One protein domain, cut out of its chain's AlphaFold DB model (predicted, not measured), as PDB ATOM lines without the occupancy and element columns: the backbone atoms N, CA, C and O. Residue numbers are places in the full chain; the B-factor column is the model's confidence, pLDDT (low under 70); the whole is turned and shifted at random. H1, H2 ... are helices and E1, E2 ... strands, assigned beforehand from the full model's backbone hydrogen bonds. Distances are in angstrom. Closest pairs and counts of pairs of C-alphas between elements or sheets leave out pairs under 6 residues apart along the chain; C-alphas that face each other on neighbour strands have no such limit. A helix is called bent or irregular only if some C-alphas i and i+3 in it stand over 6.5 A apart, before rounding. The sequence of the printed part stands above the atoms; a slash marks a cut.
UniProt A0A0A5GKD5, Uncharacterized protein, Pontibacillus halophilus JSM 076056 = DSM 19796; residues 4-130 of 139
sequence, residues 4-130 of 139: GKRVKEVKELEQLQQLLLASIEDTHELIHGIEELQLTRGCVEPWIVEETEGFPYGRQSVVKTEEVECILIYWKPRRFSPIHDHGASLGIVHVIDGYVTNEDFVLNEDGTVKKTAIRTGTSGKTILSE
ATOM      1  N   GLY A   4      20.310 -25.080 -57.996       38.22
ATOM      2  CA  GLY A   4      20.394 -25.582 -56.616       38.22
ATOM      3  C   GLY A   4      21.637 -25.141 -55.833       38.22
ATOM      4  O   GLY A   4      21.575 -25.058 -54.614       38.22
ATOM      5  N   LYS A   5      22.752 -24.839 -56.515       41.69
ATOM      6  CA  LYS A   5      23.999 -24.390 -55.868       41.69
ATOM      7  C   LYS A   5      23.915 -22.934 -55.397       41.69
ATOM      8  O   LYS A   5      24.112 -22.676 -54.217       41.69
ATOM      9  N   ARG A   6      23.457 -22.029 -56.273       47.00
ATOM     10  CA  ARG A   6      23.313 -20.594 -55.965       47.00
ATOM     11  C   ARG A   6      22.380 -20.290 -54.791       47.00
ATOM     12  O   ARG A   6      22.641 -19.365 -54.040       47.00
ATOM     13  N   VAL A   7      21.301 -21.056 -54.618       51.59
ATOM     14  CA  VAL A   7      20.361 -20.853 -53.494       51.59
ATOM     15  C   VAL A   7      20.977 -21.279 -52.159       51.59
ATOM     16  O   VAL A   7      20.693 -20.669 -51.134       51.59
ATOM     17  N   LYS A   8      21.823 -22.317 -52.161       50.06
ATOM     18  CA  LYS A   8      22.507 -22.784 -50.954       50.06
ATOM     19  C   LYS A   8      23.596 -21.791 -50.531       50.06
ATOM     20  O   LYS A   8      23.541 -21.312 -49.412       50.06
ATOM     21  N   GLU A   9      24.446 -21.387 -51.476       58.03
ATOM     22  CA  GLU A   9      25.531 -20.409 -51.288       58.03
ATOM     23  C   GLU A   9      25.050 -19.090 -50.648       58.03
ATOM     24  O   GLU A   9      25.692 -18.557 -49.747       58.03
ATOM     25  N   VAL A  10      23.892 -18.569 -51.074       65.75
ATOM     26  CA  VAL A  10      23.296 -17.352 -50.491       65.75
ATOM     27  C   VAL A  10      22.866 -17.573 -49.037       65.75
ATOM     28  O   VAL A  10      23.054 -16.696 -48.199       65.75
ATOM     29  N   LYS A  11      22.356 -18.763 -48.711       79.38
ATOM     30  CA  LYS A  11      21.826 -19.070 -47.383       79.38
ATOM     31  C   LYS A  11      22.911 -19.068 -46.306       79.38
ATOM     32  O   LYS A  11      22.663 -18.556 -45.221       79.38
ATOM     33  N   GLU A  12      24.090 -19.631 -46.569       80.38
ATOM     34  CA  GLU A  12      25.151 -19.675 -45.553       80.38
ATOM     35  C   GLU A  12      25.713 -18.275 -45.238       80.38
ATOM     36  O   GLU A  12      25.967 -17.968 -44.074       80.38
ATOM     37  N   LEU A  13      25.841 -17.394 -46.237       78.12
ATOM     38  CA  LEU A  13      26.231 -15.999 -45.994       78.12
ATOM     39  C   LEU A  13      25.121 -15.178 -45.332       78.12
ATOM     40  O   LEU A  13      25.419 -14.348 -44.479       78.12
ATOM     41  N   GLU A  14      23.853 -15.422 -45.666       83.12
ATOM     42  CA  GLU A  14      22.719 -14.821 -44.953       83.12
ATOM     43  C   GLU A  14      22.700 -15.246 -43.478       83.12
ATOM     44  O   GLU A  14      22.480 -14.414 -42.600       83.12
ATOM     45  N   GLN A  15      22.974 -16.521 -43.187       87.44
ATOM     46  CA  GLN A  15      23.096 -17.023 -41.817       87.44
ATOM     47  C   GLN A  15      24.283 -16.393 -41.087       87.44
ATOM     48  O   GLN A  15      24.135 -15.994 -39.934       87.44
ATOM     49  N   LEU A  16      25.431 -16.246 -41.757       87.62
ATOM     50  CA  LEU A  16      26.581 -15.531 -41.205       87.62
ATOM     51  C   LEU A  16      26.230 -14.072 -40.896       87.62
ATOM     52  O   LEU A  16      26.544 -13.586 -39.817       87.62
ATOM     53  N   GLN A  17      25.544 -13.378 -41.805       86.56
ATOM     54  CA  GLN A  17      25.101 -12.005 -41.584       86.56
ATOM     55  C   GLN A  17      24.139 -11.901 -40.392       86.56
ATOM     56  O   GLN A  17      24.290 -11.007 -39.563       86.56
ATOM     57  N   GLN A  18      23.164 -12.809 -40.288       88.44
ATOM     58  CA  GLN A  18      22.226 -12.847 -39.163       88.44
ATOM     59  C   GLN A  18      22.944 -13.103 -37.836       88.44
ATOM     60  O   GLN A  18      22.666 -12.414 -36.860       88.44
ATOM     61  N   LEU A  19      23.888 -14.044 -37.816       90.81
ATOM     62  CA  LEU A  19      24.699 -14.346 -36.641       90.81
ATOM     63  C   LEU A  19      25.551 -13.143 -36.215       90.81
ATOM     64  O   LEU A  19      25.554 -12.781 -35.044       90.81
ATOM     65  N   LEU A  20      26.235 -12.498 -37.166       87.69
ATOM     66  CA  LEU A  20      27.071 -11.324 -36.898       87.69
ATOM     67  C   LEU A  20      26.273 -10.196 -36.243       87.69
ATOM     68  O   LEU A  20      26.786  -9.535 -35.352       87.69
ATOM     69  N   LEU A  21      25.025  -9.991 -36.665       84.81
ATOM     70  CA  LEU A  21      24.143  -8.974 -36.093       84.81
ATOM     71  C   LEU A  21      23.548  -9.384 -34.741       84.81
ATOM     72  O   LEU A  21      23.310  -8.523 -33.901       84.81
ATOM     73  N   ALA A  22      23.283 -10.675 -34.538       87.25
ATOM     74  CA  ALA A  22      22.662 -11.178 -33.316       87.25
ATOM     75  C   ALA A  22      23.638 -11.251 -32.132       87.25
ATOM     76  O   ALA A  22      23.219 -11.034 -30.998       87.25
ATOM     77  N   SER A  23      24.915 -11.533 -32.396       86.75
ATOM     78  CA  SER A  23      25.896 -11.884 -31.357       86.75
ATOM     79  C   SER A  23      27.092 -10.923 -31.312       86.75
ATOM     80  O   SER A  23      28.154 -11.276 -30.811       86.75
ATOM     81  N   ILE A  24      26.956  -9.700 -31.840       81.12
ATOM     82  CA  ILE A  24      28.070  -8.739 -31.944       81.12
ATOM     83  C   ILE A  24      28.658  -8.312 -30.592       81.12
ATOM     84  O   ILE A  24      29.830  -7.954 -30.510       81.12
ATOM     85  N   GLU A  25      27.848  -8.351 -29.532       85.38
ATOM     86  CA  GLU A  25      28.257  -7.962 -28.180       85.38
ATOM     87  C   GLU A  25      28.924  -9.109 -27.401       85.38
ATOM     88  O   GLU A  25      29.566  -8.855 -26.380       85.38
ATOM     89  N   ASP A  26      28.812 -10.357 -27.876       89.12
ATOM     90  CA  ASP A  26      29.402 -11.536 -27.238       89.12
ATOM     91  C   ASP A  26      30.327 -12.279 -28.211       89.12
ATOM     92  O   ASP A  26      29.921 -13.134 -29.003       89.12
ATOM     93  N   THR A  27      31.622 -11.978 -28.107       87.62
ATOM     94  CA  THR A  27      32.676 -12.606 -28.910       87.62
ATOM     95  C   THR A  27      32.678 -14.134 -28.795       87.62
ATOM     96  O   THR A  27      32.988 -14.810 -29.776       87.62
ATOM     97  N   HIS A  28      32.344 -14.712 -27.634       89.38
ATOM     98  CA  HIS A  28      32.334 -16.169 -27.476       89.38
ATOM     99  C   HIS A  28      31.155 -16.796 -28.214       89.38
ATOM    100  O   HIS A  28      31.341 -17.797 -28.911       89.38
ATOM    101  N   GLU A  29      29.967 -16.202 -28.091       91.44
ATOM    102  CA  GLU A  29      28.777 -16.637 -28.824       91.44
ATOM    103  C   GLU A  29      28.997 -16.522 -30.336       91.44
ATOM    104  O   GLU A  29      28.736 -17.472 -31.079       91.44
ATOM    105  N   LEU A  30      29.579 -15.406 -30.786       91.44
ATOM    106  CA  LEU A  30      29.892 -15.187 -32.193       91.44
ATOM    107  C   LEU A  30      30.888 -16.224 -32.729       91.44
ATOM    108  O   LEU A  30      30.654 -16.815 -33.785       91.44
ATOM    109  N   ILE A  31      31.983 -16.485 -32.008       92.06
ATOM    110  CA  ILE A  31      32.967 -17.502 -32.404       92.06
ATOM    111  C   ILE A  31      32.312 -18.882 -32.493       92.06
ATOM    112  O   ILE A  31      32.521 -19.586 -33.483       92.06
ATOM    113  N   HIS A  32      31.518 -19.260 -31.487       93.38
ATOM    114  CA  HIS A  32      30.835 -20.550 -31.464       93.38
ATOM    115  C   HIS A  32      29.887 -20.695 -32.657       93.38
ATOM    116  O   HIS A  32      29.969 -21.678 -33.390       93.38
ATOM    117  N   GLY A  33      29.050 -19.687 -32.911       92.94
ATOM    118  CA  GLY A  33      28.128 -19.698 -34.041       92.94
ATOM    119  C   GLY A  33      28.850 -19.791 -35.389       92.94
ATOM    120  O   GLY A  33      28.420 -20.546 -36.258       92.94
ATOM    121  N   ILE A  34      29.976 -19.084 -35.567       92.50
ATOM    122  CA  ILE A  34      30.761 -19.150 -36.810       92.50
ATOM    123  C   ILE A  34      31.299 -20.571 -37.021       92.50
ATOM    124  O   ILE A  34      31.232 -21.096 -38.134       92.50
ATOM    125  N   GLU A  35      31.810 -21.217 -35.968       93.94
ATOM    126  CA  GLU A  35      32.286 -22.600 -36.054       93.94
ATOM    127  C   GLU A  35      31.137 -23.590 -36.330       93.94
ATOM    128  O   GLU A  35      31.316 -24.529 -37.109       93.94
ATOM    129  N   GLU A  36      29.938 -23.372 -35.784       93.88
ATOM    130  CA  GLU A  36      28.756 -24.214 -36.034       93.88
ATOM    131  C   GLU A  36      28.202 -24.110 -37.460       93.88
ATOM    132  O   GLU A  36      27.629 -25.082 -37.960       93.88
ATOM    133  N   LEU A  37      28.413 -22.985 -38.153       91.00
ATOM    134  CA  LEU A  37      28.026 -22.851 -39.563       91.00
ATOM    135  C   LEU A  37      28.781 -23.823 -40.481       91.00
ATOM    136  O   LEU A  37      28.314 -24.083 -41.589       91.00
ATOM    137  N   GLN A  38      29.922 -24.370 -40.032       90.25
ATOM    138  CA  GLN A  38      30.725 -25.348 -40.779       90.25
ATOM    139  C   GLN A  38      30.984 -24.889 -42.224       90.25
ATOM    140  O   GLN A  38      30.812 -25.642 -43.187       90.25
ATOM    141  N   LEU A  39      31.369 -23.615 -42.372       91.00
ATOM    142  CA  LEU A  39      31.622 -23.007 -43.672       91.00
ATOM    143  C   LEU A  39      32.708 -23.787 -44.417       91.00
ATOM    144  O   LEU A  39      33.767 -24.101 -43.880       91.00
ATOM    145  N   THR A  40      32.450 -24.072 -45.690       91.88
ATOM    146  CA  THR A  40      33.408 -24.748 -46.572       91.88
ATOM    147  C   THR A  40      33.806 -23.835 -47.720       91.88
ATOM    148  O   THR A  40      33.096 -22.880 -48.035       91.88
ATOM    149  N   ARG A  41      34.900 -24.161 -48.420       91.81
ATOM    150  CA  ARG A  41      35.302 -23.438 -49.639       91.81
ATOM    151  C   ARG A  41      34.143 -23.290 -50.629       91.81
ATOM    152  O   ARG A  41      33.959 -22.221 -51.193       91.81
ATOM    153  N   GLY A  42      33.346 -24.346 -50.808       90.62
ATOM    154  CA  GLY A  42      32.200 -24.334 -51.717       90.62
ATOM    155  C   GLY A  42      31.101 -23.346 -51.314       90.62
ATOM    156  O   GLY A  42      30.405 -22.848 -52.189       90.62
ATOM    157  N   CYS A  43      30.972 -23.021 -50.023       87.88
ATOM    158  CA  CYS A  43      30.028 -22.010 -49.535       87.88
ATOM    159  C   CYS A  43      30.449 -20.583 -49.903       87.88
ATOM    160  O   CYS A  43      29.602 -19.704 -49.904       87.88
ATOM    161  N   VAL A  44      31.735 -20.340 -50.187       89.19
ATOM    162  CA  VAL A  44      32.272 -18.991 -50.442       89.19
ATOM    163  C   VAL A  44      32.904 -18.820 -51.825       89.19
ATOM    164  O   VAL A  44      33.288 -17.711 -52.187       89.19
ATOM    165  N   GLU A  45      32.997 -19.891 -52.616       91.38
ATOM    166  CA  GLU A  45      33.650 -19.921 -53.931       91.38
ATOM    167  C   GLU A  45      33.222 -18.777 -54.876       91.38
ATOM    168  O   GLU A  45      34.114 -18.146 -55.445       91.38
ATOM    169  N   PRO A  46      31.925 -18.416 -54.998       89.62
ATOM    170  CA  PRO A  46      31.496 -17.307 -55.857       89.62
ATOM    171  C   PRO A  46      32.045 -15.927 -55.468       89.62
ATOM    172  O   PRO A  46      32.044 -15.020 -56.299       89.62
ATOM    173  N   TRP A  47      32.482 -15.753 -54.219       90.69
ATOM    174  CA  TRP A  47      32.983 -14.486 -53.680       90.69
ATOM    175  C   TRP A  47      34.508 -14.446 -53.575       90.69
ATOM    176  O   TRP A  47      35.061 -13.432 -53.148       90.69
ATOM    177  N   ILE A  48      35.200 -15.529 -53.947       94.12
ATOM    178  CA  ILE A  48      36.660 -15.562 -53.917       94.12
ATOM    179  C   ILE A  48      37.200 -14.601 -54.974       94.12
ATOM    180  O   ILE A  48      37.078 -14.814 -56.179       94.12
ATOM    181  N   VAL A  49      37.873 -13.567 -54.488       95.69
ATOM    182  CA  VAL A  49      38.753 -12.710 -55.274       95.69
ATOM    183  C   VAL A  49      40.172 -13.185 -54.995       95.69
ATOM    184  O   VAL A  49      40.562 -13.233 -53.836       95.69
ATOM    185  N   GLU A  50      40.939 -13.574 -56.019       96.25
ATOM    186  CA  GLU A  50      42.306 -14.090 -55.812       96.25
ATOM    187  C   GLU A  50      43.358 -12.991 -55.619       96.25
ATOM    188  O   GLU A  50      44.390 -13.223 -54.984       96.25
ATOM    189  N   GLU A  51      43.115 -11.805 -56.180       96.06
ATOM    190  CA  GLU A  51      44.019 -10.657 -56.132       96.06
ATOM    191  C   GLU A  51      43.222  -9.365 -55.965       96.06
ATOM    192  O   GLU A  51      42.191  -9.161 -56.606       96.06
ATOM    193  N   THR A  52      43.710  -8.471 -55.109       96.12
ATOM    194  CA  THR A  52      43.118  -7.152 -54.893       96.12
ATOM    195  C   THR A  52      44.231  -6.121 -54.895       96.12
ATOM    196  O   THR A  52      45.229  -6.274 -54.191       96.12
ATOM    197  N   GLU A  53      44.079  -5.077 -55.709       95.44
ATOM    198  CA  GLU A  53      45.079  -4.019 -55.821       95.44
ATOM    199  C   GLU A  53      45.372  -3.395 -54.447       95.44
ATOM    200  O   GLU A  53      44.464  -3.126 -53.662       95.44
ATOM    201  N   GLY A  54      46.658  -3.213 -54.140       92.69
ATOM    202  CA  GLY A  54      47.116  -2.678 -52.855       92.69
ATOM    203  C   GLY A  54      47.223  -3.699 -51.715       92.69
ATOM    204  O   GLY A  54      47.762  -3.354 -50.667       92.69
ATOM    205  N   PHE A  55      46.796  -4.954 -51.907       93.44
ATOM    206  CA  PHE A  55      46.890  -6.008 -50.890       93.44
ATOM    207  C   PHE A  55      47.765  -7.186 -51.359       93.44
ATOM    208  O   PHE A  55      47.749  -7.551 -52.534       93.44
ATOM    209  N   PRO A  56      48.517  -7.846 -50.453       93.12
ATOM    210  CA  PRO A  56      49.274  -9.058 -50.786       93.12
ATOM    211  C   PRO A  56      48.397 -10.325 -50.877       93.12
ATOM    212  O   PRO A  56      48.925 -11.430 -51.031       93.12
ATOM    213  N   TYR A  57      47.079 -10.163 -50.762       96.69
ATOM    214  CA  TYR A  57      46.039 -11.187 -50.775       96.69
ATOM    215  C   TYR A  57      44.810 -10.672 -51.522       96.69
ATOM    216  O   TYR A  57      44.624  -9.465 -51.678       96.69
ATOM    217  N   GLY A  58      43.955 -11.589 -51.958       97.50
ATOM    218  CA  GLY A  58      42.637 -11.227 -52.446       97.50
ATOM    219  C   GLY A  58      41.689 -10.926 -51.286       97.50
ATOM    220  O   GLY A  58      41.695 -11.635 -50.279       97.50
ATOM    221  N   ARG A  59      40.911  -9.849 -51.393       96.19
ATOM    222  CA  ARG A  59      40.041  -9.322 -50.338       96.19
ATOM    223  C   ARG A  59      38.683  -8.955 -50.925       96.19
ATOM    224  O   ARG A  59      38.603  -8.105 -51.805       96.19
ATOM    225  N   GLN A  60      37.619  -9.526 -50.373       94.62
ATOM    226  CA  GLN A  60      36.243  -9.187 -50.729       94.62
ATOM    227  C   GLN A  60      35.438  -8.893 -49.462       94.62
ATOM    228  O   GLN A  60      35.390  -9.719 -48.558       94.62
ATOM    229  N   SER A  61      34.780  -7.734 -49.388       92.62
ATOM    230  CA  SER A  61      33.782  -7.485 -48.338       92.62
ATOM    231  C   SER A  61      32.508  -8.264 -48.670       92.62
ATOM    232  O   SER A  61      31.980  -8.132 -49.778       92.62
ATOM    233  N   VAL A  62      32.059  -9.113 -47.743       90.50
ATOM    234  CA  VAL A  62      30.871  -9.970 -47.917       90.50
ATOM    235  C   VAL A  62      29.705  -9.531 -47.035       90.50
ATOM    236  O   VAL A  62      28.556  -9.687 -47.428       90.50
ATOM    237  N   VAL A  63      29.997  -8.918 -45.885       88.00
ATOM    238  CA  VAL A  63      29.016  -8.244 -45.026       88.00
ATOM    239  C   VAL A  63      29.630  -6.930 -44.563       88.00
ATOM    240  O   VAL A  63      30.803  -6.891 -44.193       88.00
ATOM    241  N   LYS A  64      28.844  -5.854 -44.581       88.81
ATOM    242  CA  LYS A  64      29.259  -4.557 -44.054       88.81
ATOM    243  C   LYS A  64      28.066  -3.812 -43.477       88.81
ATOM    244  O   LYS A  64      27.111  -3.542 -44.205       88.81
ATOM    245  N   THR A  65      28.145  -3.484 -42.197       87.31
ATOM    246  CA  THR A  65      27.195  -2.622 -41.482       87.31
ATOM    247  C   THR A  65      27.951  -1.491 -40.783       87.31
ATOM    248  O   THR A  65      29.140  -1.293 -41.048       87.31
ATOM    249  N   GLU A  66      27.270  -0.707 -39.944       88.88
ATOM    250  CA  GLU A  66      27.930   0.322 -39.133       88.88
ATOM    251  C   GLU A  66      28.781  -0.298 -38.012       88.88
ATOM    252  O   GLU A  66      29.779   0.285 -37.596       88.88
ATOM    253  N   GLU A  67      28.421  -1.500 -37.567       87.38
ATOM    254  CA  GLU A  67      28.999  -2.175 -36.409       87.38
ATOM    255  C   GLU A  67      30.037  -3.241 -36.786       87.38
ATOM    256  O   GLU A  67      30.977  -3.477 -36.026       87.38
ATOM    257  N   VAL A  68      29.897  -3.890 -37.950       88.31
ATOM    258  CA  VAL A  68      30.776  -4.997 -38.356       88.31
ATOM    259  C   VAL A  68      31.092  -5.000 -39.850       88.31
ATOM    260  O   VAL A  68      30.241  -4.761 -40.707       88.31
ATOM    261  N   GLU A  69      32.338  -5.344 -40.178       91.44
ATOM    262  CA  GLU A  69      32.756  -5.699 -41.534       91.44
ATOM    263  C   GLU A  69      33.262  -7.147 -41.541       91.44
ATOM    264  O   GLU A  69      34.236  -7.483 -40.872       91.44
ATOM    265  N   CYS A  70      32.613  -8.009 -42.325       92.44
ATOM    266  CA  CYS A  70      33.108  -9.345 -42.625       92.44
ATOM    267  C   CYS A  70      33.771  -9.334 -44.002       92.44
ATOM    268  O   CYS A  70      33.154  -8.970 -45.013       92.44
ATOM    269  N   ILE A  71      35.035  -9.751 -44.042       94.38
ATOM    270  CA  ILE A  71      35.818  -9.860 -45.268       94.38
ATOM    271  C   ILE A  71      36.222 -11.310 -45.522       94.38
ATOM    272  O   ILE A  71      36.685 -12.012 -44.627       94.38
ATOM    273  N   LEU A  72      36.093 -11.738 -46.772       95.56
ATOM    274  CA  LEU A  72      36.693 -12.964 -47.269       95.56
ATOM    275  C   LEU A  72      38.113 -12.652 -47.746       95.56
ATOM    276  O   LEU A  72      38.315 -11.769 -48.585       95.56
ATOM    277  N   ILE A  73      39.089 -13.380 -47.205       96.94
ATOM    278  CA  ILE A  73      40.499 -13.249 -47.571       96.94
ATOM    279  C   ILE A  73      40.966 -14.516 -48.287       96.94
ATOM    280  O   ILE A  73      40.812 -15.624 -47.774       96.94
ATOM    281  N   TYR A  74      41.592 -14.341 -49.448       97.75
ATOM    282  CA  TYR A  74      42.251 -15.401 -50.198       97.75
ATOM    283  C   TYR A  74      43.773 -15.229 -50.163       97.75
ATOM    284  O   TYR A  74      44.334 -14.290 -50.736       97.75
ATOM    285  N   TRP A  75      44.453 -16.182 -49.529       96.75
ATOM    286  CA  TRP A  75      45.909 -16.238 -49.477       96.75
ATOM    287  C   TRP A  75      46.456 -17.200 -50.529       96.75
ATOM    288  O   TRP A  75      46.230 -18.409 -50.461       96.75
ATOM    289  N   LYS A  76      47.279 -16.692 -51.454       95.75
ATOM    290  CA  LYS A  76      48.189 -17.571 -52.204       95.75
ATOM    291  C   LYS A  76      49.220 -18.172 -51.232       95.75
ATOM    292  O   LYS A  76      49.616 -17.495 -50.278       95.75
ATOM    293  N   PRO A  77      49.703 -19.409 -51.463       95.00
ATOM    294  CA  PRO A  77      50.679 -20.034 -50.578       95.00
ATOM    295  C   PRO A  77      51.897 -19.142 -50.313       95.00
ATOM    296  O   PRO A  77      52.443 -18.535 -51.236       95.00
ATOM    297  N   ARG A  78      52.352 -19.116 -49.052       92.19
ATOM    298  CA  ARG A  78      53.545 -18.374 -48.590       92.19
ATOM    299  C   ARG A  78      53.434 -16.843 -48.696       92.19
ATOM    300  O   ARG A  78      54.456 -16.158 -48.728       92.19
ATOM    301  N   ARG A  79      52.215 -16.303 -48.747       94.44
ATOM    302  CA  ARG A  79      51.938 -14.870 -48.571       94.44
ATOM    303  C   ARG A  79      51.618 -14.558 -47.109       94.44
ATOM    304  O   ARG A  79      51.243 -15.450 -46.355       94.44
ATOM    305  N   PHE A  80      51.802 -13.300 -46.728       94.00
ATOM    306  CA  PHE A  80      51.566 -12.793 -45.379       94.00
ATOM    307  C   PHE A  80      51.104 -11.333 -45.444       94.00
ATOM    308  O   PHE A  80      51.408 -10.628 -46.412       94.00
ATOM    309  N   SER A  81      50.352 -10.888 -44.436       92.38
ATOM    310  CA  SER A  81      50.033  -9.473 -44.240       92.38
ATOM    311  C   SER A  81      51.238  -8.730 -43.655       92.38
ATOM    312  O   SER A  81      52.074  -9.346 -42.989       92.38
ATOM    313  N   PRO A  82      51.308  -7.398 -43.799       91.75
ATOM    314  CA  PRO A  82      52.097  -6.581 -42.884       91.75
ATOM    315  C   PRO A  82      51.704  -6.844 -41.421       91.75
ATOM    316  O   PRO A  82      50.590  -7.301 -41.145       91.75
ATOM    317  N   ILE A  83      52.595  -6.519 -40.486       90.31
ATOM    318  CA  ILE A  83      52.222  -6.396 -39.071       90.31
ATOM    319  C   ILE A  83      51.320  -5.167 -38.962       90.31
ATOM    320  O   ILE A  83      51.691  -4.094 -39.438       90.31
ATOM    321  N   HIS A  84      50.135  -5.340 -38.394       87.62
ATOM    322  CA  HIS A  84      49.134  -4.290 -38.268       87.62
ATOM    323  C   HIS A  84      48.253  -4.550 -37.051       87.62
ATOM    324  O   HIS A  84      48.322  -5.605 -36.419       87.62
ATOM    325  N   ASP A  85      47.419  -3.568 -36.758       86.75
ATOM    326  CA  ASP A  85      46.370  -3.639 -35.765       86.75
ATOM    327  C   ASP A  85      45.006  -3.389 -36.400       86.75
ATOM    328  O   ASP A  85      44.889  -3.191 -37.611       86.75
ATOM    329  N   HIS A  86      43.969  -3.450 -35.574       85.81
ATOM    330  CA  HIS A  86      42.589  -3.285 -36.010       85.81
ATOM    331  C   HIS A  86      41.999  -1.944 -35.558       85.81
ATOM    332  O   HIS A  86      40.777  -1.792 -35.534       85.81
ATOM    333  N   GLY A  87      42.838  -0.970 -35.173       85.25
ATOM    334  CA  GLY A  87      42.363   0.229 -34.491       85.25
ATOM    335  C   GLY A  87      41.423  -0.150 -33.341       85.25
ATOM    336  O   GLY A  87      41.630  -1.164 -32.680       85.25
ATOM    337  N   ALA A  88      40.353   0.619 -33.132       83.69
ATOM    338  CA  ALA A  88      39.358   0.380 -32.076       83.69
ATOM    339  C   ALA A  88      38.531  -0.917 -32.218       83.69
ATOM    340  O   ALA A  88      37.714  -1.200 -31.343       83.69
ATOM    341  N   SER A  89      38.707  -1.687 -33.295       84.81
ATOM    342  CA  SER A  89      37.916  -2.883 -33.579       84.81
ATOM    343  C   SER A  89      38.569  -4.164 -33.055       84.81
ATOM    344  O   SER A  89      39.789  -4.285 -32.954       84.81
ATOM    345  N   LEU A  90      37.732  -5.162 -32.769       86.38
ATOM    346  CA  LEU A  90      38.161  -6.539 -32.530       86.38
ATOM    347  C   LEU A  90      38.296  -7.282 -33.865       86.38
ATOM    348  O   LEU A  90      37.482  -7.097 -34.768       86.38
ATOM    349  N   GLY A  91      39.316  -8.134 -33.984       88.75
ATOM    350  CA  GLY A  91      39.532  -8.973 -35.162       88.75
ATOM    351  C   GLY A  91      39.230 -10.441 -34.872       88.75
ATOM    352  O   GLY A  91      39.770 -11.007 -33.924       88.75
ATOM    353  N   ILE A  92      38.418 -11.084 -35.713       91.31
ATOM    354  CA  ILE A  92      38.152 -12.529 -35.660       91.31
ATOM    355  C   ILE A  92      38.522 -13.137 -37.015       91.31
ATOM    356  O   ILE A  92      38.047 -12.689 -38.056       91.31
ATOM    357  N   VAL A  93      39.364 -14.171 -37.006       93.31
ATOM    358  CA  VAL A  93      39.812 -14.875 -38.214       93.31
ATOM    359  C   VAL A  93      39.308 -16.310 -38.182       93.31
ATOM    360  O   VAL A  93      39.817 -17.128 -37.422       93.31
ATOM    361  N   HIS A  94      38.343 -16.641 -39.036       95.25
ATOM    362  CA  HIS A  94      37.885 -18.017 -39.231       95.25
ATOM    363  C   HIS A  94      38.517 -18.635 -40.482       95.25
ATOM    364  O   HIS A  94      38.431 -18.074 -41.576       95.25
ATOM    365  N   VAL A  95      39.155 -19.799 -40.341       96.69
ATOM    366  CA  VAL A  95      39.792 -20.490 -41.468       96.69
ATOM    367  C   VAL A  95      38.772 -21.391 -42.153       96.69
ATOM    368  O   VAL A  95      38.383 -22.418 -41.609       96.69
ATOM    369  N   ILE A  96      38.375 -21.038 -43.375       96.06
ATOM    370  CA  ILE A  96      37.429 -21.837 -44.173       96.06
ATOM    371  C   ILE A  96      38.141 -23.010 -44.872       96.06
ATOM    372  O   ILE A  96      37.651 -24.136 -44.883       96.06
ATOM    373  N   ASP A  97      39.319 -22.766 -45.450       96.62
ATOM    374  CA  ASP A  97      40.079 -23.740 -46.243       96.62
ATOM    375  C   ASP A  97      41.589 -23.538 -46.037       96.62
ATOM    376  O   ASP A  97      42.078 -22.408 -46.045       96.62
ATOM    377  N   GLY A  98      42.327 -24.634 -45.849       95.75
ATOM    378  CA  GLY A  98      43.772 -24.629 -45.621       95.75
ATOM    379  C   GLY A  98      44.203 -24.392 -44.167       95.75
ATOM    380  O   GLY A  98      43.565 -24.840 -43.212       95.75
ATOM    381  N   TYR A  99      45.356 -23.738 -44.009       94.38
ATOM    382  CA  TYR A  99      45.930 -23.383 -42.713       94.38
ATOM    383  C   TYR A  99      46.568 -21.995 -42.764       94.38
ATOM    384  O   TYR A  99      47.068 -21.563 -43.803       94.38
ATOM    385  N   VAL A 100      46.576 -21.311 -41.622       93.69
ATOM    386  CA  VAL A 100      47.201 -19.996 -41.450       93.69
ATOM    387  C   VAL A 100      48.030 -19.983 -40.175       93.69
ATOM    388  O   VAL A 100      47.693 -20.645 -39.194       93.69
ATOM    389  N   THR A 101      49.107 -19.208 -40.176       93.38
ATOM    390  CA  THR A 101      49.858 -18.881 -38.966       93.38
ATOM    391  C   THR A 101      49.555 -17.439 -38.591       93.38
ATOM    392  O   THR A 101      49.788 -16.533 -39.386       93.38
ATOM    393  N   ASN A 102      49.035 -17.237 -37.385       91.94
ATOM    394  CA  ASN A 102      48.851 -15.932 -36.777       91.94
ATOM    395  C   ASN A 102      50.012 -15.668 -35.816       91.94
ATOM    396  O   ASN A 102      50.225 -16.435 -34.874       91.94
ATOM    397  N   GLU A 103      50.750 -14.590 -36.047       92.06
ATOM    398  CA  GLU A 103      51.844 -14.156 -35.184       92.06
ATOM    399  C   GLU A 103      51.434 -12.875 -34.459       92.06
ATOM    400  O   GLU A 103      51.083 -11.890 -35.105       92.06
ATOM    401  N   ASP A 104      51.500 -12.884 -33.130       89.56
ATOM    402  CA  ASP A 104      51.202 -11.701 -32.326       89.56
ATOM    403  C   ASP A 104      52.469 -10.915 -32.044       89.56
ATOM    404  O   ASP A 104      53.536 -11.486 -31.782       89.56
ATOM    405  N   PHE A 105      52.320  -9.596 -32.015       89.06
ATOM    406  CA  PHE A 105      53.397  -8.667 -31.735       89.06
ATOM    407  C   PHE A 105      52.969  -7.650 -30.679       89.06
ATOM    408  O   PHE A 105      51.796  -7.309 -30.550       89.06
ATOM    409  N   VAL A 106      53.948  -7.143 -29.939       88.06
ATOM    410  CA  VAL A 106      53.817  -5.960 -29.086       88.06
ATOM    411  C   VAL A 106      54.761  -4.890 -29.616       88.06
ATOM    412  O   VAL A 106      55.912  -5.190 -29.947       88.06
ATOM    413  N   LEU A 107      54.266  -3.655 -29.701       87.38
ATOM    414  CA  LEU A 107      55.075  -2.471 -29.970       87.38
ATOM    415  C   LEU A 107      55.716  -2.008 -28.660       87.38
ATOM    416  O   LEU A 107      55.021  -1.712 -27.688       87.38
ATOM    417  N   ASN A 108      57.042  -1.984 -28.628       87.62
ATOM    418  CA  ASN A 108      57.814  -1.479 -27.503       87.62
ATOM    419  C   ASN A 108      57.845   0.058 -27.521       87.62
ATOM    420  O   ASN A 108      57.644   0.688 -28.560       87.62
ATOM    421  N   GLU A 109      58.161   0.667 -26.376       89.56
ATOM    422  CA  GLU A 109      58.267   2.130 -26.234       89.56
ATOM    423  C   GLU A 109      59.329   2.754 -27.157       89.56
ATOM    424  O   GLU A 109      59.210   3.912 -27.546       89.56
ATOM    425  N   ASP A 110      60.351   1.985 -27.539       91.38
ATOM    426  CA  ASP A 110      61.413   2.404 -28.460       91.38
ATOM    427  C   ASP A 110      61.020   2.307 -29.948       91.38
ATOM    428  O   ASP A 110      61.845   2.548 -30.830       91.38
ATOM    429  N   GLY A 111      59.765   1.943 -30.237       87.25
ATOM    430  CA  GLY A 111      59.233   1.777 -31.588       87.25
ATOM    431  C   GLY A 111      59.575   0.435 -32.244       87.25
ATOM    432  O   GLY A 111      59.205   0.210 -33.396       87.25
ATOM    433  N   THR A 112      60.261  -0.478 -31.550       89.38
ATOM    434  CA  THR A 112      60.529  -1.827 -32.067       89.38
ATOM    435  C   THR A 112      59.345  -2.766 -31.839       89.38
ATOM    436  O   THR A 112      58.603  -2.634 -30.868       89.38
ATOM    437  N   VAL A 113      59.166  -3.758 -32.716       89.38
ATOM    438  CA  VAL A 113      58.139  -4.799 -32.550       89.38
ATOM    439  C   VAL A 113      58.756  -6.093 -32.036       89.38
ATOM    440  O   VAL A 113      59.778  -6.563 -32.540       89.38
ATOM    441  N   LYS A 114      58.112  -6.706 -31.043       89.25
ATOM    442  CA  LYS A 114      58.513  -7.997 -30.483       89.25
ATOM    443  C   LYS A 114      57.399  -9.015 -30.660       89.25
ATOM    444  O   LYS A 114      56.287  -8.797 -30.191       89.25
ATOM    445  N   LYS A 115      57.719 -10.155 -31.275       90.00
ATOM    446  CA  LYS A 115      56.807 -11.300 -31.365       90.00
ATOM    447  C   LYS A 115      56.544 -11.879 -29.973       90.00
ATOM    448  O   LYS A 115      57.493 -12.124 -29.224       90.00
ATOM    449  N   THR A 116      55.281 -12.116 -29.641       89.12
ATOM    450  CA  THR A 116      54.851 -12.603 -28.321       89.12
ATOM    451  C   THR A 116      54.182 -13.968 -28.376       89.12
ATOM    452  O   THR A 116      54.358 -14.754 -27.448       89.12
ATOM    453  N   ALA A 117      53.471 -14.285 -29.457       86.44
ATOM    454  CA  ALA A 117      52.810 -15.572 -29.624       86.44
ATOM    455  C   ALA A 117      52.761 -16.003 -31.091       86.44
ATOM    456  O   ALA A 117      52.851 -15.189 -32.009       86.44
ATOM    457  N   ILE A 118      52.604 -17.309 -31.296       88.62
ATOM    458  CA  ILE A 118      52.319 -17.913 -32.596       88.62
ATOM    459  C   ILE A 118      51.151 -18.872 -32.397       88.62
ATOM    460  O   ILE A 118      51.198 -19.741 -31.526       88.62
ATOM    461  N   ARG A 119      50.111 -18.722 -33.213       89.75
ATOM    462  CA  ARG A 119      48.957 -19.620 -33.274       89.75
ATOM    463  C   ARG A 119      48.811 -20.142 -34.696       89.75
ATOM    464  O   ARG A 119      49.065 -19.419 -35.653       89.75
ATOM    465  N   THR A 120      48.398 -21.395 -34.836       89.88
ATOM    466  CA  THR A 120      48.069 -21.975 -36.144       89.88
ATOM    467  C   THR A 120      46.575 -22.236 -36.195       89.88
ATOM    468  O   THR A 120      46.034 -22.859 -35.285       89.88
ATOM    469  N   GLY A 121      45.923 -21.752 -37.246       89.12
ATOM    470  CA  GLY A 121      44.529 -22.045 -37.554       89.12
ATOM    471  C   GLY A 121      44.454 -23.068 -38.676       89.12
ATOM    472  O   GLY A 121      45.247 -23.019 -39.617       89.12
ATOM    473  N   THR A 122      43.497 -23.979 -38.587       94.81
ATOM    474  CA  THR A 122      43.157 -24.940 -39.645       94.81
ATOM    475  C   THR A 122      41.680 -24.812 -39.980       94.81
ATOM    476  O   THR A 122      40.933 -24.252 -39.182       94.81
ATOM    477  N   SER A 123      41.248 -25.363 -41.114       95.94
ATOM    478  CA  SER A 123      39.841 -25.354 -41.530       95.94
ATOM    479  C   SER A 123      38.857 -25.647 -40.390       95.94
ATOM    480  O   SER A 123      39.034 -26.610 -39.638       95.94
ATOM    481  N   GLY A 124      37.836 -24.802 -40.269       93.94
ATOM    482  CA  GLY A 124      36.807 -24.865 -39.235       93.94
ATOM    483  C   GLY A 124      37.227 -24.312 -37.871       93.94
ATOM    484  O   GLY A 124      36.478 -24.482 -36.913       93.94
ATOM    485  N   LYS A 125      38.408 -23.690 -37.748       93.00
ATOM    486  CA  LYS A 125      38.874 -23.059 -36.504       93.00
ATOM    487  C   LYS A 125      38.929 -21.550 -36.604       93.00
ATOM    488  O   LYS A 125      39.344 -20.992 -37.624       93.00
ATOM    489  N   THR A 126      38.570 -20.917 -35.496       92.94
ATOM    490  CA  THR A 126      38.588 -19.470 -35.340       92.94
ATOM    491  C   THR A 126      39.742 -19.023 -34.444       92.94
ATOM    492  O   THR A 126      40.025 -19.616 -33.405       92.94
ATOM    493  N   ILE A 127      40.430 -17.961 -34.857       90.56
ATOM    494  CA  ILE A 127      41.467 -17.277 -34.091       90.56
ATOM    495  C   ILE A 127      40.938 -15.896 -33.732       90.56
ATOM    496  O   ILE A 127      40.591 -15.103 -34.607       90.56
ATOM    497  N   LEU A 128      40.930 -15.601 -32.440       85.81
ATOM    498  CA  LEU A 128      40.688 -14.264 -31.932       85.81
ATOM    499  C   LEU A 128      41.984 -13.452 -32.021       85.81
ATOM    500  O   LEU A 128      43.042 -13.884 -31.550       85.81
ATOM    501  N   SER A 129      41.902 -12.295 -32.668       75.44
ATOM    502  CA  SER A 129      42.990 -11.336 -32.788       75.44
ATOM    503  C   SER A 129      42.694 -10.133 -31.902       75.44
ATOM    504  O   SER A 129      42.253  -9.079 -32.362       75.44
ATOM    505  N   GLU A 130      42.955 -10.319 -30.613       67.56
ATOM    506  CA  GLU A 130      42.836  -9.296 -29.581       67.56
ATOM    507  C   GLU A 130      44.200  -8.737 -29.191       67.56
ATOM    508  O   GLU A 130      45.195  -9.455 -29.081       67.56
TER     509      GLU A 130
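AT A GLANCE: This is residues 4 to 130 of the 139 residues of an uncharacterized protein of Pontibacillus halophilus JSM 076056 = DSM 19796 (UniProt A0A0A5GKD5). What is the main shape? Three helices gather toward one end of a long body, and three antiparallel strand pairs make the rest: E1-E2, E3-E6, and the long E4-E5 hairpin, which reaches to the far end. E3-E6 stands between the other two pairs; H2 packs on it, while parts of H1 and H3 lie beside E1-E2. What is it made of? The printed part has 127 residues, with helices H1 to H3 followed by strands E1 to E6, three antiparallel sheets of two strands each, of mixed class. The whole is compact but elongated, with a radius of gyration of the C-alphas of 15.4 A and spans of 56 by 33 by 26 A.

HOW THE PARTS SIT: How do the helices stand? H1, residues 4 to 22, and H2, residues 27 to 36, form a helical hairpin at a shallow tilt of 16 degrees; H1 touches H2 with residues 16 to 20 alone, and the closest C-alphas, of Leu 20 and Leu 30, are 6.7 A apart. With residues 8 to 13 alone H1 touches H3, residues 41 to 47, about perpendicular at 89 degrees; the closest C-alphas, of Glu 9 and Cys 43, are 5.1 A apart. Every O i to N i+4 pair of H2 is within hydrogen-bond range, against 12 of 15 in H1 and 1 of 3 in H3, which has 2 of 4 O i to N i+3 pairs in range and is irregular, with C-alphas 43 and 46 8.0 A apart. Which strands pair? E1, residues 58 to 64, and E2, residues 69 to 74, form a hairpin, with N 60 and O 72 at 3.0 A. E3, residues 91 to 94, is the antiparallel neighbour of E6, residues 126 to 129, with N 127 and O 93 at 2.8 A. E4, residues 99 to 107, and E5, residues 113 to 122, form a hairpin, with N 102 and O 119 at 2.8 A. How do the sheets and helices relate? E2 and E3 are near each other, and the closest C-alphas of E5 and E6, of Gly 121 and Ile 127, are 6.6 A apart. The closest C-alphas of H2 and E6, of Ile 31 and Thr 126, are also 6.6 A apart, while H2 and E1 are apart.

IN THESE COORDINATES: Where does the first helix run? H1 begins at C-alpha 4, (20.394, -25.582, -56.616), and spans 27.5 A. How long are the others? H2 spans 14.2 A, E1 17.1 A, E2 16.1 A, and E4 and E5 26.1 A each; E5 bends by 60 degrees at residue 116. Where does the last strand end? E6 ends at C-alpha 129, (42.990, -11.336, -32.788).

THE WHOLE: How far does it reach? The two C-alphas farthest apart, of Gly 4 and Asp 110, are 57.1 A apart, and the printed part has no cut. Which link is long? The link from E2 to E3, residues 75 to 90, is long. Where is confidence low? In this model pLDDT is under 70 at residues 4 to 10 and residue 130.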